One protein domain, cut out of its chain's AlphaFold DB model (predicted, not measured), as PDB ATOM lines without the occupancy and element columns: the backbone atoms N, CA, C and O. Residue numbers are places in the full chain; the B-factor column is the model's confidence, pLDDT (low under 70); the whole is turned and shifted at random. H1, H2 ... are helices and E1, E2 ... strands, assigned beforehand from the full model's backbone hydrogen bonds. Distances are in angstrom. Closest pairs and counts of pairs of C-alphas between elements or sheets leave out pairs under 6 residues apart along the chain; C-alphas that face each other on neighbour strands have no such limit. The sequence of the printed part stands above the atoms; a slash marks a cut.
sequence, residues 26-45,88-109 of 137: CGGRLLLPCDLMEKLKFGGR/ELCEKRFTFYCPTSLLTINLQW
ATOM      1  N   CYS A  26     130.866 129.486 140.173       79.25
ATOM      2  CA  CYS A  26     130.541 130.876 140.420       79.25
ATOM      3  C   CYS A  26     129.817 131.469 139.213       79.25
ATOM      4  O   CYS A  26     130.036 131.057 138.072       79.25
ATOM      5  N   GLY A  27     128.928 132.426 139.474       80.81
ATOM      6  CA  GLY A  27     128.159 133.133 138.455       80.81
ATOM      7  C   GLY A  27     128.657 134.561 138.272       80.81
ATOM      8  O   GLY A  27     129.011 135.234 139.238       80.81
ATOM      9  N   GLY A  28     128.652 135.037 137.034       78.44
ATOM     10  CA  GLY A  28     128.902 136.430 136.689       78.44
ATOM     11  C   GLY A  28     127.884 136.943 135.678       78.44
ATOM     12  O   GLY A  28     127.181 136.166 135.026       78.44
ATOM     13  N   ARG A  29     127.785 138.270 135.570       80.81
ATOM     14  CA  ARG A  29     126.861 138.947 134.657       80.81
ATOM     15  C   ARG A  29     127.501 140.159 133.999       80.81
ATOM     16  O   ARG A  29     128.265 140.877 134.639       80.81
ATOM     17  N   LEU A  30     127.140 140.400 132.746       83.06
ATOM     18  CA  LEU A  30     127.488 141.590 131.983       83.06
ATOM     19  C   LEU A  30     126.208 142.314 131.559       83.06
ATOM     20  O   LEU A  30     125.306 141.684 131.012       83.06
ATOM     21  N   LEU A  31     126.139 143.621 131.798       83.56
ATOM     22  CA  LEU A  31     125.014 144.474 131.414       83.56
ATOM     23  C   LEU A  31     125.449 145.378 130.263       83.56
ATOM     24  O   LEU A  31     126.396 146.146 130.423       83.56
ATOM     25  N   LEU A  32     124.774 145.281 129.117       83.00
ATOM     26  CA  LEU A  32     125.023 146.117 127.939       83.00
ATOM     27  C   LEU A  32     123.690 146.560 127.321       83.00
ATOM     28  O   LEU A  32     122.699 145.845 127.471       83.00
ATOM     29  N   PRO A  33     123.650 147.675 126.573       85.00
ATOM     30  CA  PRO A  33     122.505 148.001 125.727       85.00
ATOM     31  C   PRO A  33     122.166 146.828 124.805       85.00
ATOM     32  O   PRO A  33     123.076 146.224 124.229       85.00
ATOM     33  N   CYS A  34     120.885 146.494 124.653       73.88
ATOM     34  CA  CYS A  34     120.480 145.345 123.843       73.88
ATOM     35  C   CYS A  34     120.984 145.432 122.392       73.88
ATOM     36  O   CYS A  34     121.544 144.458 121.889       73.88
ATOM     37  N   ASP A  35     120.935 146.616 121.775       76.69
ATOM     38  CA  ASP A  35     121.463 146.863 120.424       76.69
ATOM     39  C   ASP A  35     122.965 146.573 120.307       76.69
ATOM     40  O   ASP A  35     123.463 146.163 119.257       76.69
ATOM     41  N   LEU A  36     123.713 146.815 121.387       81.88
ATOM     42  CA  LEU A  36     125.136 146.511 121.452       81.88
ATOM     43  C   LEU A  36     125.354 145.014 121.687       81.88
ATOM     44  O   LEU A  36     126.180 144.401 121.015       81.88
ATOM     45  N   MET A  37     124.588 144.416 122.601       81.50
ATOM     46  CA  MET A  37     124.623 142.984 122.900       81.50
ATOM     47  C   MET A  37     124.349 142.137 121.648       81.50
ATOM     48  O   MET A  37     124.987 141.105 121.448       81.50
ATOM     49  N   GLU A  38     123.445 142.588 120.778       76.62
ATOM     50  CA  GLU A  38     123.120 141.915 119.522       76.62
ATOM     51  C   GLU A  38     124.280 141.946 118.516       76.62
ATOM     52  O   GLU A  38     124.478 140.980 117.777       76.62
ATOM     53  N   LYS A  39     125.086 143.013 118.518       80.56
ATOM     54  CA  LYS A  39     126.211 143.220 117.588       80.56
ATOM     55  C   LYS A  39     127.511 142.562 118.046       80.56
ATOM     56  O   LYS A  39     128.456 142.464 117.261       80.56
ATOM     57  N   LEU A  40     127.575 142.105 119.293       81.94
ATOM     58  CA  LEU A  40     128.757 141.478 119.873       81.94
ATOM     59  C   LEU A  40     128.639 139.949 119.876       81.94
ATOM     60  O   LEU A  40     127.582 139.368 120.121       81.94
ATOM     61  N   LYS A  41     129.763 139.279 119.634       78.75
ATOM     62  CA  LYS A  41     129.975 137.863 119.925       78.75
ATOM     63  C   LYS A  41     130.945 137.730 121.091       78.75
ATOM     64  O   LYS A  41     131.929 138.459 121.203       78.75
ATOM     65  N   PHE A  42     130.648 136.776 121.960       76.25
ATOM     66  CA  PHE A  42     131.436 136.486 123.148       76.25
ATOM     67  C   PHE A  42     132.293 135.260 122.846       76.25
ATOM     68  O   PHE A  42     131.762 134.178 122.605       76.25
ATOM     69  N   GLY A  43     133.611 135.434 122.812       57.84
ATOM     70  CA  GLY A  43     134.569 134.347 122.667       57.84
ATOM     71  C   GLY A  43     134.698 133.592 123.987       57.84
ATOM     72  O   GLY A  43     135.451 133.994 124.871       57.84
ATOM     73  N   GLY A  44     133.950 132.502 124.122       47.69
ATOM     74  CA  GLY A  44     134.002 131.600 125.268       47.69
ATOM     75  C   GLY A  44     133.690 130.172 124.835       47.69
ATOM     76  O   GLY A  44     133.075 129.959 123.789       47.69
ATOM     77  N   ARG A  45     134.135 129.190 125.629       42.47
ATOM     78  CA  ARG A  45     133.755 127.781 125.448       42.47
ATOM     79  C   ARG A  45     132.226 127.677 125.346       42.47
ATOM     80  O   ARG A  45     131.518 128.378 126.071       42.47
ATOM     81  N   GLU A  88     116.579 149.218 126.269       73.25
ATOM     82  CA  GLU A  88     116.553 148.137 127.241       73.25
ATOM     83  C   GLU A  88     117.997 147.670 127.487       73.25
ATOM     84  O   GLU A  88     118.789 147.472 126.558       73.25
ATOM     85  N   LEU A  89     118.371 147.535 128.760       80.06
ATOM     86  CA  LEU A  89     119.634 146.914 129.139       80.06
ATOM     87  C   LEU A  89     119.452 145.397 129.108       80.06
ATOM     88  O   LEU A  89     118.574 144.846 129.769       80.06
ATOM     89  N   CYS A  90     120.316 144.717 128.366       74.75
ATOM     90  CA  CYS A  90     120.369 143.270 128.275       74.75
ATOM     91  C   CYS A  90     121.436 142.711 129.229       74.75
ATOM     92  O   CYS A  90     122.560 143.215 129.299       74.75
ATOM     93  N   GLU A  91     121.103 141.628 129.931       78.88
ATOM     94  CA  GLU A  91     122.022 140.904 130.813       78.88
ATOM     95  C   GLU A  91     122.551 139.634 130.127       78.88
ATOM     96  O   GLU A  91     121.782 138.802 129.646       78.88
ATOM     97  N   LYS A  92     123.874 139.444 130.126       78.75
ATOM     98  CA  LYS A  92     124.537 138.196 129.737       78.75
ATOM     99  C   LYS A  92     125.149 137.545 130.971       78.75
ATOM    100  O   LYS A  92     126.089 138.086 131.546       78.75
ATOM    101  N   ARG A  93     124.646 136.373 131.357       77.62
ATOM    102  CA  ARG A  93     125.188 135.579 132.470       77.62
ATOM    103  C   ARG A  93     126.198 134.549 131.979       77.62
ATOM    104  O   ARG A  93     126.075 134.038 130.867       77.62
ATOM    105  N   PHE A  94     127.182 134.253 132.813       75.19
ATOM    106  CA  PHE A  94     128.181 133.217 132.572       75.19
ATOM    107  C   PHE A  94     128.547 132.529 133.888       75.19
ATOM    108  O   PHE A  94     128.425 133.113 134.965       75.19
ATOM    109  N   THR A  95     128.992 131.282 133.794       78.44
ATOM    110  CA  THR A  95     129.448 130.476 134.927       78.44
ATOM    111  C   THR A  95     130.928 130.162 134.770       78.44
ATOM    112  O   THR A  95     131.431 129.990 133.660       78.44
ATOM    113  N   PHE A  96     131.654 130.132 135.880       75.00
ATOM    114  CA  PHE A  96     133.091 129.877 135.902       75.00
ATOM    115  C   PHE A  96     133.491 129.166 137.196       75.00
ATOM    116  O   PHE A  96     132.747 129.166 138.172       75.00
ATOM    117  N   TYR A  97     134.664 128.537 137.216       77.06
ATOM    118  CA  TYR A  97     135.147 127.834 138.402       77.06
ATOM    119  C   TYR A  97     135.800 128.788 139.403       77.06
ATOM    120  O   TYR A  97     136.627 129.626 139.039       77.06
ATOM    121  N   CYS A  98     135.474 128.605 140.675       75.12
ATOM    122  CA  CYS A  98     136.111 129.262 141.803       75.12
ATOM    123  C   CYS A  98     137.191 128.369 142.450       75.12
ATOM    124  O   CYS A  98     137.031 127.144 142.482       75.12
ATOM    125  N   PRO A  99     138.272 128.955 143.008       66.31
ATOM    126  CA  PRO A  99     138.669 130.361 142.900       66.31
ATOM    127  C   PRO A  99     139.386 130.635 141.568       66.31
ATOM    128  O   PRO A  99     140.263 129.878 141.152       66.31
ATOM    129  N   THR A 100     139.048 131.739 140.910       61.03
ATOM    130  CA  THR A 100     139.809 132.276 139.774       61.03
ATOM    131  C   THR A 100     140.201 133.710 140.105       61.03
ATOM    132  O   THR A 100     139.345 134.551 140.351       61.03
ATOM    133  N   SER A 101     141.507 133.988 140.157       63.31
ATOM    134  CA  SER A 101     142.038 135.342 140.379       63.31
ATOM    135  C   SER A 101     141.882 136.244 139.151       63.31
ATOM    136  O   SER A 101     141.976 137.463 139.268       63.31
ATOM    137  N   LEU A 102     141.630 135.649 137.981       65.31
ATOM    138  CA  LEU A 102     141.452 136.346 136.718       65.31
ATOM    139  C   LEU A 102     140.326 135.695 135.911       65.31
ATOM    140  O   LEU A 102     140.355 134.493 135.639       65.31
ATOM    141  N   LEU A 103     139.360 136.514 135.502       71.38
ATOM    142  CA  LEU A 103     138.304 136.157 134.564       71.38
ATOM    143  C   LEU A 103     138.512 136.960 133.278       71.38
ATOM    144  O   LEU A 103     138.419 138.186 133.291       71.38
ATOM    145  N   THR A 104     138.729 136.264 132.166       70.88
ATOM    146  CA  THR A 104     138.895 136.895 130.851       70.88
ATOM    147  C   THR A 104     137.651 136.674 130.003       70.88
ATOM    148  O   THR A 104     137.298 135.537 129.693       70.88
ATOM    149  N   ILE A 105     136.998 137.764 129.602       74.06
ATOM    150  CA  ILE A 105     135.845 137.747 128.697       74.06
ATOM    151  C   ILE A 105     136.307 138.278 127.342       74.06
ATOM    152  O   ILE A 105     136.619 139.461 127.218       74.06
ATOM    153  N   ASN A 106     136.341 137.426 126.317       72.69
ATOM    154  CA  ASN A 106     136.678 137.877 124.967       72.69
ATOM    155  C   ASN A 106     135.426 138.407 124.267       72.69
ATOM    156  O   ASN A 106     134.417 137.708 124.174       72.69
ATOM    157  N   LEU A 107     135.506 139.625 123.739       78.50
ATOM    158  CA  LEU A 107     134.433 140.277 122.991       78.50
ATOM    159  C   LEU A 107     134.918 140.551 121.574       78.50
ATOM    160  O   LEU A 107     136.035 141.025 121.378       78.50
ATOM    161  N   GLN A 108     134.087 140.261 120.582       76.00
ATOM    162  CA  GLN A 108     134.354 140.602 119.188       76.00
ATOM    163  C   GLN A 108     133.070 141.118 118.539       76.00
ATOM    164  O   GLN A 108     131.972 140.761 118.954       76.00
ATOM    165  N   TRP A 109     133.188 141.936 117.499       81.50
ATOM    166  CA  TRP A 109     132.039 142.296 116.670       81.50
ATOM    167  C   TRP A 109     131.596 141.093 115.837       81.50
ATOM    168  O   TRP A 109     132.438 140.363 115.302       81.50
TER     169      TRP A 109
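What this domain is: This is residues 26 to 45 and 88 to 109 of the 137 residues of the protein "Zinc metalloproteinase nas-37" of Ascaris suum (UniProt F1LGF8). A long two-stranded ribbon, E1 with E3, makes one side of an open, elongated frame, and a shorter two-stranded ribbon, E2 with E4, makes the other side. The short helix H1 joins E1 to E2 at one end, and residues 98 to 105 close the other end as they fold back from E3 to E4. The printed part has 42 residues, with one named helix and four named strands in the order E1, H1, E2, E3, E4; both sheets are antiparallel, and the class is mostly strand. The whole is only just loose, close to compact, with a radius of gyration of the C-alphas of 11.3 A, and spans 33 by 19 by 14 A.

Where its parts are: E3, residues 89 to 97, is the longest strand at 26.3 A. E1, residues 26 to 33, measures 24.0 A and begins at C-alpha 26 (130.541, 130.876, 140.420). H1 is residues 34 to 39, 8.7 A. E2, residues 40 to 43, measures 9.6 A; E4, residues 106 to 109, measures 10.5 A and ends at C-alpha 109 (132.039, 142.296, 116.670).

How they stand to each other: E1 and E3 are antiparallel at 157 degrees, with N 28 and O 94 within hydrogen-bond range at 2.8 A. The closest C-alphas of H1 and E3, those of Cys 34 and Cys 90, are 4.9 A apart. In H1, 1 of 2 O i to N i+4 pairs is within hydrogen-bond range. E2 and E4 are antiparallel at 145 degrees, with N 41 and O 108 within hydrogen-bond range at 2.7 A. E1 is apart from E2 and E4, and E3 is apart from both too.

The domain as a whole: The two C-alphas farthest apart, those of Asp 35 and Pro 99, are 32.8 A apart. Residues 46 to 87 are not printed, and C-alphas 45 and 88 are 26.7 A apart across this cut. Of the links that are printed whole, E1 to H1 and H1 to E2 are tight and E3 to E4 is short. The mean pLDDT of the printed part is 74.6; residues 43 to 45 and 99 to 102 are under 70.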